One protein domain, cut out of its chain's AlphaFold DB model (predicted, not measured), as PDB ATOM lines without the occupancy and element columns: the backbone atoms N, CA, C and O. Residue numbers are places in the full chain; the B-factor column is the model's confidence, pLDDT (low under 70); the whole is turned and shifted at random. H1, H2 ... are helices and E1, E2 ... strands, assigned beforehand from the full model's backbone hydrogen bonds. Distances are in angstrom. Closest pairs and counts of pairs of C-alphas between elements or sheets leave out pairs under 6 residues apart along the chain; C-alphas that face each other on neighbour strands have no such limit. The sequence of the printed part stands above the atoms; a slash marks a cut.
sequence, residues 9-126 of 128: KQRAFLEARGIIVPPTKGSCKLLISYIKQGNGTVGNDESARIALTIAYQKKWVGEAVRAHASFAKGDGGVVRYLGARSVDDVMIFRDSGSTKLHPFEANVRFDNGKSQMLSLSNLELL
ATOM      1  N   LYS A   9     -38.457  24.460   3.020       97.31
ATOM      2  CA  LYS A   9     -39.115  25.747   2.733       97.31
ATOM      3  C   LYS A   9     -38.238  26.683   1.895       97.31
ATOM      4  O   LYS A   9     -38.762  27.406   1.056       97.31
ATOM      5  N   GLN A  10     -36.921  26.686   2.120       97.50
ATOM      6  CA  GLN A  10     -35.992  27.493   1.323       97.50
ATOM      7  C   GLN A  10     -35.900  26.974  -0.115       97.50
ATOM      8  O   GLN A  10     -35.978  27.775  -1.041       97.50
ATOM      9  N   ARG A  11     -35.781  25.649  -0.288       97.75
ATOM     10  CA  ARG A  11     -35.780  24.997  -1.608       97.75
ATOM     11  C   ARG A  11     -37.057  25.308  -2.375       97.75
ATOM     12  O   ARG A  11     -36.982  25.932  -3.425       97.75
ATOM     13  N   ALA A  12     -38.211  25.015  -1.777       97.81
ATOM     14  CA  ALA A  12     -39.514  25.241  -2.395       97.81
ATOM     15  C   ALA A  12     -39.728  26.706  -2.811       97.81
ATOM     16  O   ALA A  12     -40.238  26.970  -3.895       97.81
ATOM     17  N   PHE A  13     -39.307  27.673  -1.984       97.94
ATOM     18  CA  PHE A  13     -39.422  29.095  -2.325       97.94
ATOM     19  C   PHE A  13     -38.629  29.468  -3.588       97.94
ATOM     20  O   PHE A  13     -39.134  30.235  -4.410       97.94
ATOM     21  N   LEU A  14     -37.398  28.959  -3.715       97.88
ATOM     22  CA  LEU A  14     -36.481  29.273  -4.815       97.88
ATOM     23  C   LEU A  14     -36.834  28.492  -6.089       97.88
ATOM     24  O   LEU A  14     -36.921  29.084  -7.163       97.88
ATOM     25  N   GLU A  15     -37.108  27.196  -5.965       97.69
ATOM     26  CA  GLU A  15     -37.464  26.314  -7.085       97.69
ATOM     27  C   GLU A  15     -38.770  26.758  -7.754       97.69
ATOM     28  O   GLU A  15     -38.823  26.855  -8.977       97.69
ATOM     29  N   ALA A  16     -39.783  27.158  -6.973       97.62
ATOM     30  CA  ALA A  16     -41.040  27.696  -7.508       97.62
ATOM     31  C   ALA A  16     -40.869  28.999  -8.318       97.62
ATOM     32  O   ALA A  16     -41.794  29.424  -9.003       97.62
ATOM     33  N   ARG A  17     -39.699  29.644  -8.232       97.38
ATOM     34  CA  ARG A  17     -39.335  30.863  -8.971       97.38
ATOM     35  C   ARG A  17     -38.308  30.596 -10.077       97.38
ATOM     36  O   ARG A  17     -37.812  31.548 -10.665       97.38
ATOM     37  N   GLY A  18     -37.952  29.336 -10.343       96.88
ATOM     38  CA  GLY A  18     -36.945  28.976 -11.348       96.88
ATOM     39  C   GLY A  18     -35.508  29.348 -10.962       96.88
ATOM     40  O   GLY A  18     -34.660  29.504 -11.837       96.88
ATOM     41  N   ILE A  19     -35.226  29.517  -9.667       97.62
ATOM     42  CA  ILE A  19     -33.900  29.886  -9.160       97.62
ATOM     43  C   ILE A  19     -33.139  28.627  -8.736       97.62
ATOM     44  O   ILE A  19     -33.632  27.825  -7.939       97.62
ATOM     45  N   ILE A  20     -31.899  28.485  -9.211       96.56
ATOM     46  CA  ILE A  20     -30.985  27.413  -8.801       96.56
ATOM     47  C   ILE A  20     -30.677  27.579  -7.311       96.56
ATOM     48  O   ILE A  20     -30.195  28.628  -6.875       96.56
ATOM     49  N   VAL A  21     -30.945  26.542  -6.520       96.50
ATOM     50  CA  VAL A  21     -30.803  26.584  -5.060       96.50
ATOM     51  C   VAL A  21     -29.322  26.544  -4.652       96.50
ATOM     52  O   VAL A  21     -28.642  25.556  -4.947       96.50
ATOM     53  N   PRO A  22     -28.806  27.544  -3.910       95.25
ATOM     54  CA  PRO A  22     -27.474  27.465  -3.317       95.25
ATOM     55  C   PRO A  22     -27.326  26.260  -2.370       95.25
ATOM     56  O   PRO A  22     -28.272  25.901  -1.668       95.25
ATOM     57  N   PRO A  23     -26.131  25.661  -2.246       94.38
ATOM     58  CA  PRO A  23     -25.953  24.400  -1.526       94.38
ATOM     59  C   PRO A  23     -26.023  24.535  -0.001       94.38
ATOM     60  O   PRO A  23     -26.032  23.522   0.691       94.38
ATOM     61  N   THR A  24     -26.060  25.756   0.546       93.69
ATOM     62  CA  THR A  24     -26.049  25.990   1.996       93.69
ATOM     63  C   THR A  24     -27.270  26.780   2.463       93.69
ATOM     64  O   THR A  24     -27.781  27.665   1.770       93.69
ATOM     65  N   LYS A  25     -27.711  26.504   3.695       95.12
ATOM     66  CA  LYS A  25     -28.779  27.227   4.399       95.12
ATOM     67  C   LYS A  25     -28.499  28.724   4.490       95.12
ATOM     68  O   LYS A  25     -29.428  29.518   4.349       95.12
ATOM     69  N   GLY A  26     -27.240  29.096   4.738       93.75
ATOM     70  CA  GLY A  26     -26.798  30.487   4.855       93.75
ATOM     71  C   GLY A  26     -26.923  31.233   3.530       93.75
ATOM     72  O   GLY A  26     -27.584  32.268   3.472       93.75
ATOM     73  N   SER A  27     -26.401  30.653   2.447       94.69
ATOM     74  CA  SER A  27     -26.516  31.233   1.104       94.69
ATOM     75  C   SER A  27     -27.974  31.327   0.646       94.69
ATOM     76  O   SER A  27     -28.370  32.347   0.087       94.69
ATOM     77  N   CYS A  28     -28.806  30.323   0.954       96.88
ATOM     78  CA  CYS A  28     -30.248  30.397   0.702       96.88
ATOM     79  C   CYS A  28     -30.920  31.520   1.500       96.88
ATOM     80  O   CYS A  28     -31.753  32.239   0.958       96.88
ATOM     81  N   LYS A  29     -30.576  31.687   2.786       96.00
ATOM     82  CA  LYS A  29     -31.136  32.754   3.631       96.00
ATOM     83  C   LYS A  29     -30.822  34.131   3.045       96.00
ATOM     84  O   LYS A  29     -31.740  34.933   2.913       96.00
ATOM     85  N   LEU A  30     -29.566  34.379   2.673       95.56
ATOM     86  CA  LEU A  30     -29.149  35.650   2.077       95.56
ATOM     87  C   LEU A  30     -29.849  35.905   0.740       95.56
ATOM     88  O   LEU A  30     -30.387  36.989   0.537       95.56
ATOM     89  N   LEU A  31     -29.919  34.898  -0.136       97.00
ATOM     90  CA  LEU A  31     -30.577  35.041  -1.435       97.00
ATOM     91  C   LEU A  31     -32.076  35.338  -1.300       97.00
ATOM     92  O   LEU A  31     -32.590  36.236  -1.959       97.00
ATOM     93  N   ILE A  32     -32.774  34.633  -0.405       97.38
ATOM     94  CA  ILE A  32     -34.195  34.885  -0.134       97.38
ATOM     95  C   ILE A  32     -34.394  36.277   0.478       97.38
ATOM     96  O   ILE A  32     -35.351  36.963   0.122       97.38
ATOM     97  N   SER A  33     -33.499  36.708   1.372       96.25
ATOM     98  CA  SER A  33     -33.536  38.057   1.947       96.25
ATOM     99  C   SER A  33     -33.381  39.122   0.865       96.25
ATOM    100  O   SER A  33     -34.200  40.033   0.800       96.25
ATOM    101  N   TYR A  34     -32.402  38.961  -0.032       96.62
ATOM    102  CA  TYR A  34     -32.225  39.835  -1.189       96.62
ATOM    103  C   TYR A  34     -33.488  39.881  -2.053       96.62
ATOM    104  O   TYR A  34     -33.986  40.960  -2.343       96.62
ATOM    105  N   ILE A  35     -34.070  38.733  -2.407       97.00
ATOM    106  CA  ILE A  35     -35.287  38.686  -3.231       97.00
ATOM    107  C   ILE A  35     -36.440  39.450  -2.566       97.00
ATOM    108  O   ILE A  35     -37.086  40.278  -3.207       97.00
ATOM    109  N   LYS A  36     -36.669  39.238  -1.268       96.25
ATOM    110  CA  LYS A  36     -37.800  39.852  -0.559       96.25
ATOM    111  C   LYS A  36     -37.603  41.334  -0.247       96.25
ATOM    112  O   LYS A  36     -38.553  42.097  -0.350       96.25
ATOM    113  N   GLN A  37     -36.398  41.735   0.146       94.12
ATOM    114  CA  GLN A  37     -36.150  43.042   0.773       94.12
ATOM    115  C   GLN A  37     -35.109  43.891   0.031       94.12
ATOM    116  O   GLN A  37     -34.992  45.084   0.290       94.12
ATOM    117  N   GLY A  38     -34.360  43.305  -0.903       93.38
ATOM    118  CA  GLY A  38     -33.159  43.914  -1.463       93.38
ATOM    119  C   GLY A  38     -31.992  43.910  -0.472       93.38
ATOM    120  O   GLY A  38     -32.102  43.453   0.664       93.38
ATOM    121  N   ASN A  39     -30.839  44.394  -0.927       90.50
ATOM    122  CA  ASN A  39     -29.642  44.572  -0.098       90.50
ATOM    123  C   ASN A  39     -28.963  45.934  -0.335       90.50
ATOM    124  O   ASN A  39     -27.761  46.070  -0.150       90.50
ATOM    125  N   GLY A  40     -29.723  46.933  -0.803       84.62
ATOM    126  CA  GLY A  40     -29.183  48.249  -1.160       84.62
ATOM    127  C   GLY A  40     -28.478  48.305  -2.522       84.62
ATOM    128  O   GLY A  40     -27.781  49.281  -2.797       84.62
ATOM    129  N   THR A  41     -28.656  47.282  -3.365       86.69
ATOM    130  CA  THR A  41     -28.204  47.254  -4.768       86.69
ATOM    131  C   THR A  41     -29.396  47.346  -5.742       86.69
ATOM    132  O   THR A  41     -30.422  47.936  -5.414       86.69
ATOM    133  N   VAL A  42     -29.264  46.798  -6.954       85.44
ATOM    134  CA  VAL A  42     -30.264  46.850  -8.030       85.44
ATOM    135  C   VAL A  42     -31.468  45.921  -7.799       85.44
ATOM    136  O   VAL A  42     -31.360  44.872  -7.156       85.44
ATOM    137  N   GLY A  43     -32.599  46.284  -8.417       86.00
ATOM    138  CA  GLY A  43     -33.857  45.531  -8.410       86.00
ATOM    139  C   GLY A  43     -34.905  46.168  -7.495       86.00
ATOM    140  O   GLY A  43     -34.925  45.921  -6.288       86.00
ATOM    141  N   ASN A  44     -35.783  46.975  -8.092       85.81
ATOM    142  CA  ASN A  44     -36.709  47.861  -7.374       85.81
ATOM    143  C   ASN A  44     -37.789  47.103  -6.582       85.81
ATOM    144  O   ASN A  44     -38.211  47.553  -5.521       85.81
ATOM    145  N   ASP A  45     -38.186  45.920  -7.047       94.31
ATOM    146  CA  ASP A  45     -39.217  45.080  -6.432       94.31
ATOM    147  C   ASP A  45     -38.824  43.589  -6.435       94.31
ATOM    148  O   ASP A  45     -37.771  43.206  -6.955       94.31
ATOM    149  N   GLU A  46     -39.647  42.742  -5.803       95.94
ATOM    150  CA  GLU A  46     -39.379  41.299  -5.700       95.94
ATOM    151  C   GLU A  46     -39.254  40.640  -7.082       95.94
ATOM    152  O   GLU A  46     -38.339  39.843  -7.294       95.94
ATOM    153  N   SER A  47     -40.111  41.002  -8.038       96.62
ATOM    154  CA  SER A  47     -40.127  40.408  -9.379       96.62
ATOM    155  C   SER A  47     -38.869  40.770 -10.165       96.62
ATOM    156  O   SER A  47     -38.233  39.897 -10.759       96.62
ATOM    157  N   ALA A  48     -38.449  42.036 -10.108       96.06
ATOM    158  CA  ALA A  48     -37.211  42.507 -10.714       96.06
ATOM    159  C   ALA A  48     -35.989  41.793 -10.122       96.06
ATOM    160  O   ALA A  48     -35.076  41.409 -10.855       96.06
ATOM    161  N   ARG A  49     -35.972  41.560  -8.803       97.31
ATOM    162  CA  ARG A  49     -34.879  40.840  -8.133       97.31
ATOM    163  C   ARG A  49     -34.855  39.356  -8.484       97.31
ATOM    164  O   ARG A  49     -33.772  38.824  -8.698       97.31
ATOM    165  N   ILE A  50     -36.013  38.707  -8.621       97.75
ATOM    166  CA  ILE A  50     -36.106  37.327  -9.131       97.75
ATOM    167  C   ILE A  50     -35.534  37.250 -10.548       97.75
ATOM    168  O   ILE A  50     -34.644  36.438 -10.802       97.75
ATOM    169  N   ALA A  51     -35.991  38.120 -11.454       96.81
ATOM    170  CA  ALA A  51     -35.513  38.154 -12.835       96.81
ATOM    171  C   ALA A  51     -33.996  38.391 -12.906       96.81
ATOM    172  O   ALA A  51     -33.291  37.702 -13.646       96.81
ATOM    173  N   LEU A  52     -33.474  39.307 -12.083       96.25
ATOM    174  CA  LEU A  52     -32.043  39.568 -11.981       96.25
ATOM    175  C   LEU A  52     -31.273  38.342 -11.468       96.25
ATOM    176  O   LEU A  52     -30.252  37.982 -12.050       96.25
ATOM    177  N   THR A  53     -31.756  37.675 -10.413       97.19
ATOM    178  CA  THR A  53     -31.146  36.438  -9.903       97.19
ATOM    179  C   THR A  53     -31.053  35.384 -11.000       97.19
ATOM    180  O   THR A  53     -29.975  34.830 -11.204       97.19
ATOM    181  N   ILE A  54     -32.139  35.140 -11.736       97.81
ATOM    182  CA  ILE A  54     -32.169  34.153 -12.823       97.81
ATOM    183  C   ILE A  54     -31.181  34.536 -13.928       97.81
ATOM    184  O   ILE A  54     -30.388  33.701 -14.361       97.81
ATOM    185  N   ALA A  55     -31.181  35.799 -14.363       96.69
ATOM    186  CA  ALA A  55     -30.288  36.278 -15.415       96.69
ATOM    187  C   ALA A  55     -28.809  36.110 -15.034       96.69
ATOM    188  O   ALA A  55     -28.006  35.636 -15.838       96.69
ATOM    189  N   TYR A  56     -28.449  36.442 -13.792       96.31
ATOM    190  CA  TYR A  56     -27.095  36.228 -13.292       96.31
ATOM    191  C   TYR A  56     -26.766  34.740 -13.168       96.31
ATOM    192  O   TYR A  56     -25.673  34.333 -13.553       96.31
ATOM    193  N   GLN A  57     -27.688  33.909 -12.680       97.06
ATOM    194  CA  GLN A  57     -27.445  32.472 -12.598       97.06
ATOM    195  C   GLN A  57     -27.216  31.855 -13.976       97.06
ATOM    196  O   GLN A  57     -26.259  31.109 -14.134       97.06
ATOM    197  N   LYS A  58     -28.007  32.241 -14.982       96.62
ATOM    198  CA  LYS A  58     -27.811  31.814 -16.371       96.62
ATOM    199  C   LYS A  58     -26.470  32.274 -16.945       96.62
ATOM    200  O   LYS A  58     -25.874  31.553 -17.729       96.62
ATOM    201  N   LYS A  59     -26.018  33.478 -16.587       95.88
ATOM    202  CA  LYS A  59     -24.754  34.039 -17.080       95.88
ATOM    203  C   LYS A  59     -23.520  33.404 -16.438       95.88
ATOM    204  O   LYS A  59     -22.467  33.414 -17.058       95.88
ATOM    205  N   TRP A  60     -23.614  32.971 -15.183       96.88
ATOM    206  CA  TRP A  60     -22.431  32.628 -14.393       96.88
ATOM    207  C   TRP A  60     -22.394  31.175 -13.936       96.88
ATOM    208  O   TRP A  60     -21.317  30.603 -13.904       96.88
ATOM    209  N   VAL A  61     -23.509  30.575 -13.513       96.94
ATOM    210  CA  VAL A  61     -23.483  29.247 -12.877       96.94
ATOM    211  C   VAL A  61     -23.156  28.174 -13.908       96.94
ATOM    212  O   VAL A  61     -23.853  28.041 -14.904       96.94
ATOM    213  N   GLY A  62     -22.129  27.373 -13.621       96.12
ATOM    214  CA  GLY A  62     -21.615  26.350 -14.530       96.12
ATOM    215  C   GLY A  62     -20.540  26.855 -15.492       96.12
ATOM    216  O   GLY A  62     -19.868  26.030 -16.102       96.12
ATOM    217  N   GLU A  63     -20.321  28.168 -15.574       97.19
ATOM    218  CA  GLU A  63     -19.359  28.752 -16.505       97.19
ATOM    219  C   GLU A  63     -17.918  28.668 -15.999       97.19
ATOM    220  O   GLU A  63     -17.637  28.782 -14.795       97.19
ATOM    221  N   ALA A  64     -16.999  28.504 -16.953       96.69
ATOM    222  CA  ALA A  64     -15.567  28.590 -16.719       96.69
ATOM    223  C   ALA A  64     -15.145  30.055 -16.552       96.69
ATOM    224  O   ALA A  64     -15.517  30.929 -17.341       96.69
ATOM    225  N   VAL A  65     -14.345  30.318 -15.524       96.56
ATOM    226  CA  VAL A  65     -13.873  31.655 -15.174       96.56
ATOM    227  C   VAL A  65     -12.381  31.672 -14.887       96.56
ATOM    228  O   VAL A  65     -11.800  30.673 -14.464       96.56
ATOM    229  N   ARG A  66     -11.778  32.847 -15.058       95.69
ATOM    230  CA  ARG A  66     -10.451  33.185 -14.544       95.69
ATOM    231  C   ARG A  66     -10.580  34.212 -13.430       95.69
ATOM    232  O   ARG A  66     -11.298  35.205 -13.570       95.69
ATOM    233  N   ALA A  67      -9.889  33.975 -12.320       94.31
ATOM    234  CA  ALA A  67      -9.890  34.894 -11.195       94.31
ATOM    235  C   ALA A  67      -8.838  36.004 -11.350       94.31
ATOM    236  O   ALA A  67      -7.697  35.779 -11.745       94.31
ATOM    237  N   HIS A  68      -9.231  37.219 -10.976       92.69
ATOM    238  CA  HIS A  68      -8.387  38.418 -10.910       92.69
ATOM    239  C   HIS A  68      -8.112  38.864  -9.468       92.69
ATOM    240  O   HIS A  68      -7.413  39.850  -9.239       92.69
ATOM    241  N   ALA A  69      -8.659  38.147  -8.480       86.25
ATOM    242  CA  ALA A  69      -8.406  38.408  -7.067       86.25
ATOM    243  C   ALA A  69      -6.923  38.189  -6.733       86.25
ATOM    244  O   ALA A  69      -6.327  37.218  -7.187       86.25
ATOM    245  N   SER A  70      -6.332  39.057  -5.908       86.31
ATOM    246  CA  SER A  70      -4.885  39.054  -5.624       86.31
ATOM    247  C   SER A  70      -4.340  37.708  -5.130       86.31
ATOM    248  O   SER A  70      -3.221  37.347  -5.473       86.31
ATOM    249  N   PHE A  71      -5.130  36.951  -4.368       84.38
ATOM    250  CA  PHE A  71      -4.738  35.657  -3.802       84.38
ATOM    251  C   PHE A  71      -4.945  34.451  -4.738       84.38
ATOM    252  O   PHE A  71      -4.556  33.346  -4.374       84.38
ATOM    253  N   ALA A  72      -5.588  34.639  -5.894       83.06
ATOM    254  CA  ALA A  72      -5.914  33.585  -6.865       83.06
ATOM    255  C   ALA A  72      -5.766  34.105  -8.308       83.06
ATOM    256  O   ALA A  72      -6.525  33.744  -9.207       83.06
ATOM    257  N   LYS A  73      -4.853  35.059  -8.524       89.19
ATOM    258  CA  LYS A  73      -4.755  35.792  -9.787       89.19
ATOM    259  C   LYS A  73      -4.279  34.859 -10.898       89.19
ATOM    260  O   LYS A  73      -3.166  34.353 -10.840       89.19
ATOM    261  N   GLY A  74      -5.095  34.715 -11.937       88.81
ATOM    262  CA  GLY A  74      -4.832  33.841 -13.078       88.81
ATOM    263  C   GLY A  74      -5.390  32.425 -12.925       88.81
ATOM    264  O   GLY A  74      -5.438  31.713 -13.927       88.81
ATOM    265  N   ASP A  75      -5.868  32.042 -11.737       92.06
ATOM    266  CA  ASP A  75      -6.395  30.698 -11.498       92.06
ATOM    267  C   ASP A  75      -7.703  30.478 -12.269       92.06
ATOM    268  O   ASP A  75      -8.620  31.310 -12.244       92.06
ATOM    269  N   GLY A  76      -7.775  29.331 -12.946       94.12
ATOM    270  CA  GLY A  76      -8.971  28.833 -13.615       94.12
ATOM    271  C   GLY A  76      -9.908  28.113 -12.646       94.12
ATOM    272  O   GLY A  76      -9.484  27.478 -11.674       94.12
ATOM    273  N   GLY A  77     -11.208  28.223 -12.899       95.31
ATOM    274  CA  GLY A  77     -12.206  27.482 -12.144       95.31
ATOM    275  C   GLY A  77     -13.590  27.527 -12.770       95.31
ATOM    276  O   GLY A  77     -13.807  28.125 -13.820       95.31
ATOM    277  N   VAL A  78     -14.543  26.896 -12.089       97.00
ATOM    278  CA  VAL A  78     -15.948  26.837 -12.508       97.00
ATOM    279  C   VAL A  78     -16.838  27.399 -11.412       97.00
ATOM    280  O   VAL A  78     -16.721  27.024 -10.238       97.00
ATOM    281  N   VAL A  79     -17.768  28.274 -11.784       97.31
ATOM    282  CA  VAL A  79     -18.755  28.814 -10.843       97.31
ATOM    283  C   VAL A  79     -19.757  27.725 -10.464       97.31
ATOM    284  O   VAL A  79     -20.439  27.148 -11.309       97.31
ATOM    285  N   ARG A  80     -19.892  27.454  -9.166       96.38
ATOM    286  CA  ARG A  80     -20.795  26.423  -8.631       96.38
ATOM    287  C   ARG A  80     -22.171  26.966  -8.280       96.38
ATOM    288  O   ARG A  80     -23.164  26.280  -8.488       96.38
ATOM    289  N   TYR A  81     -22.223  28.163  -7.706       96.00
ATOM    290  CA  TYR A  81     -23.463  28.853  -7.366       96.00
ATOM    291  C   TYR A  81     -23.197  30.340  -7.119       96.00
ATOM    292  O   TYR A  81     -22.055  30.749  -6.899       96.00
ATOM    293  N   LEU A  82     -24.270  31.131  -7.101       96.50
ATOM    294  CA  LEU A  82     -24.236  32.529  -6.681       96.50
ATOM    295  C   LEU A  82     -24.807  32.688  -5.268       96.50
ATOM    296  O   LEU A  82     -25.853  32.123  -4.945       96.50
ATOM    297  N   GLY A  83     -24.120  33.461  -4.431       94.56
ATOM    298  CA  GLY A  83     -24.608  33.917  -3.132       94.56
ATOM    299  C   GLY A  83     -24.950  35.401  -3.190       94.56
ATOM    300  O   GLY A  83     -24.223  36.170  -3.810       94.56
ATOM    301  N   ALA A  84     -26.046  35.819  -2.556       95.38
ATOM    302  CA  ALA A  84     -26.318  37.244  -2.381       95.38
ATOM    303  C   ALA A  84     -25.426  37.834  -1.283       95.38
ATOM    304  O   ALA A  84     -25.197  37.182  -0.261       95.38
ATOM    305  N   ARG A  85     -24.968  39.071  -1.484       93.19
ATOM    306  CA  ARG A  85     -24.267  39.859  -0.464       93.19
ATOM    307  C   ARG A  85     -25.220  40.258   0.655       93.19
ATOM    308  O   ARG A  85     -26.397  40.536   0.392       93.19
ATOM    309  N   SER A  86     -24.703  40.331   1.879       91.69
ATOM    310  CA  SER A  86     -25.430  40.962   2.980       91.69
ATOM    311  C   SER A  86     -25.532  42.479   2.767       91.69
ATOM    312  O   SER A  86     -24.808  43.051   1.951       91.69
ATOM    313  N   VAL A  87     -26.446  43.134   3.488       89.62
ATOM    314  CA  VAL A  87     -26.545  44.605   3.490       89.62
ATOM    315  C   VAL A  87     -25.246  45.223   4.007       89.62
ATOM    316  O   VAL A  87     -24.750  46.168   3.404       89.62
ATOM    317  N   ASP A  88     -24.667  44.650   5.064       89.88
ATOM    318  CA  ASP A  88     -23.434  45.144   5.681       89.88
ATOM    319  C   ASP A  88     -22.262  45.097   4.695       89.88
ATOM    320  O   ASP A  88     -21.554  46.089   4.538       89.88
ATOM    321  N   ASP A  89     -22.115  43.999   3.944       87.62
ATOM    322  CA  ASP A  89     -21.082  43.902   2.905       87.62
ATOM    323  C   ASP A  89     -21.263  45.000   1.851       87.62
ATOM    324  O   ASP A  89     -20.302  45.657   1.458       87.62
ATOM    325  N   VAL A  90     -22.500  45.222   1.390       88.12
ATOM    326  CA  VAL A  90     -22.808  46.263   0.395       88.12
ATOM    327  C   VAL A  90     -22.483  47.657   0.932       88.12
ATOM    328  O   VAL A  90     -21.954  48.477   0.179       88.12
ATOM    329  N   MET A  91     -22.756  47.922   2.211       86.75
ATOM    330  CA  MET A  91     -22.416  49.191   2.857       86.75
ATOM    331  C   MET A  91     -20.902  49.404   2.917       86.75
ATOM    332  O   MET A  91     -20.437  50.460   2.504       86.75
ATOM    333  N   ILE A  92     -20.122  48.380   3.280       87.00
ATOM    334  CA  ILE A  92     -18.650  48.455   3.280       87.00
ATOM    335  C   ILE A  92     -18.111  48.817   1.885       87.00
ATOM    336  O   ILE A  92     -17.243  49.681   1.758       87.00
ATOM    337  N   PHE A  93     -18.636  48.202   0.817       82.44
ATOM    338  CA  PHE A  93     -18.222  48.538  -0.555       82.44
ATOM    339  C   PHE A  93     -18.643  49.944  -0.985       82.44
ATOM    340  O   PHE A  93     -17.942  50.591  -1.768       82.44
ATOM    341  N   ARG A  94     -19.799  50.414  -0.516       83.31
ATOM    342  CA  ARG A  94     -20.263  51.772  -0.794       83.31
ATOM    343  C   ARG A  94     -19.345  52.794  -0.128       83.31
ATOM    344  O   ARG A  94     -18.911  53.728  -0.797       83.31
ATOM    345  N   ASP A  95     -19.004  52.574   1.136       85.38
ATOM    346  CA  ASP A  95     -18.145  53.467   1.915       85.38
ATOM    347  C   ASP A  95     -16.705  53.485   1.381       85.38
ATOM    348  O   ASP A  95     -16.024  54.506   1.454       85.38
ATOM    349  N   SER A  96     -16.255  52.397   0.745       81.62
ATOM    350  CA  SER A  96     -14.965  52.353   0.048       81.62
ATOM    351  C   SER A  96     -14.958  53.078  -1.310       81.62
ATOM    352  O   SER A  96     -13.964  52.995  -2.031       81.62
ATOM    353  N   GLY A  97     -16.064  53.710  -1.721       79.00
ATOM    354  CA  GLY A  97     -16.190  54.393  -3.013       79.00
ATOM    355  C   GLY A  97     -16.303  53.459  -4.224       79.00
ATOM    356  O   GLY A  97     -16.074  53.888  -5.357       79.00
ATOM    357  N   SER A  98     -16.640  52.177  -4.024       75.38
ATOM    358  CA  SER A  98     -16.786  51.237  -5.139       75.38
ATOM    359  C   SER A  98     -18.036  51.554  -5.960       75.38
ATOM    360  O   SER A  98     -19.159  51.532  -5.459       75.38
ATOM    361  N   THR A  99     -17.861  51.785  -7.261       67.31
ATOM    362  CA  THR A  99     -18.967  52.050  -8.197       67.31
ATOM    363  C   THR A  99     -19.612  50.776  -8.749       67.31
ATOM    364  O   THR A  99     -20.674  50.833  -9.366       67.31
ATOM    365  N   LYS A 100     -19.002  49.604  -8.520       66.00
ATOM    366  CA  LYS A 100     -19.467  48.303  -9.031       66.00
ATOM    367  C   LYS A 100     -20.107  47.469  -7.919       66.00
ATOM    368  O   LYS A 100     -19.571  46.445  -7.496       66.00
ATOM    369  N   LEU A 101     -21.266  47.914  -7.437       75.50
ATOM    370  CA  LEU A 101     -22.041  47.204  -6.415       75.50
ATOM    371  C   LEU A 101     -22.882  46.088  -7.046       75.50
ATOM    372  O   LEU A 101     -24.031  46.286  -7.440       75.50
ATOM    373  N   HIS A 102     -22.301  44.893  -7.145       83.94
ATOM    374  CA  HIS A 102     -23.036  43.708  -7.580       83.94
ATOM    375  C   HIS A 102     -23.802  43.077  -6.404       83.94
ATOM    376  O   HIS A 102     -23.210  42.887  -5.341       83.94
ATOM    377  N   PRO A 103     -25.077  42.675  -6.584       90.44
ATOM    378  CA  PRO A 103     -25.851  42.004  -5.533       90.44
ATOM    379  C   PRO A 103     -25.289  40.641  -5.136       90.44
ATOM    380  O   PRO A 103     -25.623  40.138  -4.063       90.44
ATOM    381  N   PHE A 104     -24.478  40.036  -6.005       94.88
ATOM    382  CA  PHE A 104     -24.037  38.657  -5.880       94.88
ATOM    383  C   PHE A 104     -22.519  38.524  -5.837       94.88
ATOM    384  O   PHE A 104     -21.766  39.328  -6.390       94.88
ATOM    385  N   GLU A 105     -22.110  37.420  -5.236       94.62
ATOM    386  CA  GLU A 105     -20.791  36.821  -5.309       94.62
ATOM    387  C   GLU A 105     -20.919  35.413  -5.888       94.62
ATOM    388  O   GLU A 105     -21.956  34.759  -5.746       94.62
ATOM    389  N   ALA A 106     -19.861  34.931  -6.524       96.00
ATOM    390  CA  ALA A 106     -19.801  33.586  -7.070       96.00
ATOM    391  C   ALA A 106     -18.940  32.693  -6.184       96.00
ATOM    392  O   ALA A 106     -17.822  33.055  -5.821       96.00
ATOM    393  N   ASN A 107     -19.436  31.497  -5.884       96.31
ATOM    394  CA  ASN A 107     -18.580  30.427  -5.403       96.31
ATOM    395  C   ASN A 107     -17.874  29.796  -6.600       96.31
ATOM    396  O   ASN A 107     -18.536  29.210  -7.458       96.31
ATOM    397  N   VAL A 108     -16.553  29.902  -6.651       96.94
ATOM    398  CA  VAL A 108     -15.729  29.303  -7.703       96.94
ATOM    399  C   VAL A 108     -15.021  28.092  -7.130       96.94
ATOM    400  O   VAL A 108     -14.367  28.202  -6.094       96.94
ATOM    401  N   ARG A 109     -15.152  26.947  -7.802       96.38
ATOM    402  CA  ARG A 109     -14.312  25.773  -7.564       96.38
ATOM    403  C   ARG A 109     -13.129  25.844  -8.520       96.38
ATOM    404  O   ARG A 109     -13.324  25.726  -9.727       96.38
ATOM    405  N   PHE A 110     -11.943  26.039  -7.968       94.44
ATOM    406  CA  PHE A 110     -10.694  26.094  -8.716       94.44
ATOM    407  C   PHE A 110     -10.190  24.697  -9.075       94.44
ATOM    408  O   PHE A 110     -10.573  23.700  -8.450       94.44
ATOM    409  N   ASP A 111      -9.276  24.640 -10.039       89.25
ATOM    410  CA  ASP A 111      -8.669  23.393 -10.525       89.25
ATOM    411  C   ASP A 111      -7.896  22.641  -9.429       89.25
ATOM    412  O   ASP A 111      -7.842  21.413  -9.417       89.25
ATOM    413  N   ASN A 112      -7.389  23.366  -8.427       85.94
ATOM    414  CA  ASN A 112      -6.756  22.799  -7.231       85.94
ATOM    415  C   ASN A 112      -7.750  22.160  -6.231       85.94
ATOM    416  O   ASN A 112      -7.362  21.765  -5.131       85.94
ATOM    417  N   GLY A 113      -9.041  22.104  -6.574       87.12
ATOM    418  CA  GLY A 113     -10.110  21.514  -5.770       87.12
ATOM    419  C   GLY A 113     -10.662  22.414  -4.661       87.12
ATOM    420  O   GLY A 113     -11.702  22.086  -4.082       87.12
ATOM    421  N   LYS A 114     -10.031  23.559  -4.367       90.69
ATOM    422  CA  LYS A 114     -10.531  24.517  -3.372       90.69
ATOM    423  C   LYS A 114     -11.715  25.299  -3.932       90.69
ATOM    424  O   LYS A 114     -11.838  25.503  -5.137       90.69
ATOM    425  N   SER A 115     -12.603  25.738  -3.043       92.38
ATOM    426  CA  SER A 115     -13.738  26.591  -3.404       92.38
ATOM    427  C   SER A 115     -13.716  27.884  -2.607       92.38
ATOM    428  O   SER A 115     -13.479  27.852  -1.400       92.38
ATOM    429  N   GLN A 116     -13.999  29.009  -3.262       93.62
ATOM    430  CA  GLN A 116     -13.997  30.318  -2.614       93.62
ATOM    431  C   GLN A 116     -15.103  31.221  -3.149       93.62
ATOM    432  O   GLN A 116     -15.446  31.169  -4.327       93.62
ATOM    433  N   MET A 117     -15.668  32.045  -2.265       93.31
ATOM    434  CA  MET A 117     -16.569  33.126  -2.655       93.31
ATOM    435  C   MET A 117     -15.750  34.303  -3.183       93.31
ATOM    436  O   MET A 117     -14.816  34.758  -2.522       93.31
ATOM    437  N   LEU A 118     -16.104  34.783  -4.370       92.88
ATOM    438  CA  LEU A 118     -15.461  35.903  -5.040       92.88
ATOM    439  C   LEU A 118     -16.495  36.910  -5.529       92.88
ATOM    440  O   LEU A 118     -17.561  36.547  -6.029       92.88
ATOM    441  N   SER A 119     -16.138  38.192  -5.449       91.25
ATOM    442  CA  SER A 119     -16.882  39.237  -6.149       91.25
ATOM    443  C   SER A 119     -16.888  38.957  -7.649       91.25
ATOM    444  O   SER A 119     -15.847  38.632  -8.219       91.25
ATOM    445  N   LEU A 120     -18.029  39.167  -8.304       92.31
ATOM    446  CA  LEU A 120     -18.139  39.030  -9.760       92.31
ATOM    447  C   LEU A 120     -17.202  39.986 -10.512       92.31
ATOM    448  O   LEU A 120     -16.752  39.669 -11.604       92.31
ATOM    449  N   SER A 121     -16.851  41.126  -9.910       89.69
ATOM    450  CA  SER A 121     -15.860  42.065 -10.452       89.69
ATOM    451  C   SER A 121     -14.437  41.499 -10.518       89.69
ATOM    452  O   SER A 121     -13.598  42.068 -11.206       89.69
ATOM    453  N   ASN A 122     -14.163  40.416  -9.787       92.56
ATOM    454  CA  ASN A 122     -12.865  39.746  -9.748       92.56
ATOM    455  C   ASN A 122     -12.845  38.496 -10.634       92.56
ATOM    456  O   ASN A 122     -11.943  37.675 -10.487       92.56
ATOM    457  N   LEU A 123     -13.845  38.319 -11.499       93.94
ATOM    458  CA  LEU A 123     -13.986  37.157 -12.363       93.94
ATOM    459  C   LEU A 123     -14.137  37.586 -13.816       93.94
ATOM    460  O   LEU A 123     -14.862  38.526 -14.139       93.94
ATOM    461  N   GLU A 124     -13.477  36.842 -14.687       95.12
ATOM    462  CA  GLU A 124     -13.603  36.932 -16.134       95.12
ATOM    463  C   GLU A 124     -14.187  35.620 -16.654       95.12
ATOM    464  O   GLU A 124     -13.692  34.552 -16.300       95.12
ATOM    465  N   LEU A 125     -15.250  35.693 -17.459       95.62
ATOM    466  CA  LEU A 125     -15.819  34.528 -18.142       95.62
ATOM    467  C   LEU A 125     -14.888  34.112 -19.287       95.62
ATOM    468  O   LEU A 125     -14.476  34.961 -20.070       95.62
ATOM    469  N   LEU A 126     -14.592  32.818 -19.397       91.38
ATOM    470  CA  LEU A 126     -13.698  32.275 -20.430       91.38
ATOM    471  C   LEU A 126     -14.434  31.772 -21.685       91.38
ATOM    472  O   LEU A 126     -13.790  31.281 -22.607       91.38
TER     473      LEU A 126
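This is residues 9 to 126 of the 128 residues of an uncharacterized protein of Candidatus Ryanbacteria bacterium RIFCSPHIGHO2_02_FULL_45_13b (UniProt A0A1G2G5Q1). What does the model look like? A strongly curled sheet of five strands, like part of a barrel, has H2 and H3 at one side of it as a V that opens toward the sheet, with H1 packed on H2. H4 lies off by itself between E2 and E3 along the chain, touching no helix. What is it made of? The printed part has 118 residues with four named helices and five named strands, in the order H1 H2 H3 E1 E2 H4 E3 E4 E5; the class is mixed, helices and strands, and the sheet, E4 E3 E2 E1 E5, is antiparallel throughout. It is compact, with a radius of gyration of the C-alphas of 13.9 A and spans of 36 by 33 by 22 A.

How is the sheet joined? E3, residues 104 to 110, and E4, residues 115 to 119, form a hairpin, with N 118 and O 106 2.8 A apart. E2, residues 76 to 84, bends by 65 degrees at residue 80; it is antiparallel to E3, N 80 and O 107 being 2.8 A apart, and forms a hairpin with E1, residues 64 to 67, where N 65 and O 77 are 2.8 A apart. E5, residues 123 to 125, is an edge strand antiparallel to E1, with N 66 and O 124 2.8 A apart. Which helices reach the sheet? H2, residues 25 to 37, only grazes it with residues 26 to 35, the C-alphas of Leu 31 and Ala 84 being closest to E2 at 4.9 A. H3, residues 46 to 60, only grazes it with residues 53 to 60, the C-alphas of Trp 60 and Val 79 being closest to E2 at 6.4 A. H1, residues 9 to 15, and H4, residues 87 to 95, are not on it. How do the helices meet? Residues 34 to 37 of H2 touch residues 46 to 50 of H3, closest at the C-alphas of Ile 35 and Arg 49, 5.4 A, at a steep tilt of 47 degrees, opposite ways. H1 touches H2, closest at the C-alphas of Gln 10 and Cys 28, 6.5 A, the same way at 68 degrees, a steep tilt but only just. In H1, H2, H3 and H4 every O i to N i+4 pair is within hydrogen-bond range.

Where do the elements begin and end? H1 begins at C-alpha 9, (-39.115, 25.747, 2.733), and E5 ends at C-alpha 125, (-15.819, 34.528, -18.142). Which are longest? E2 spans 22.3 A, H3 20.9 A, E3 18.5 A and H2 17.8 A.

How large is it? The two C-alphas farthest apart, those of Asp 45 and Asn 112, are 39.4 A apart. Is it continuous and confident? The printed part has no cut and no long link; mean pLDDT of the printed part is 92.5, with residues 99 to 100 under 70.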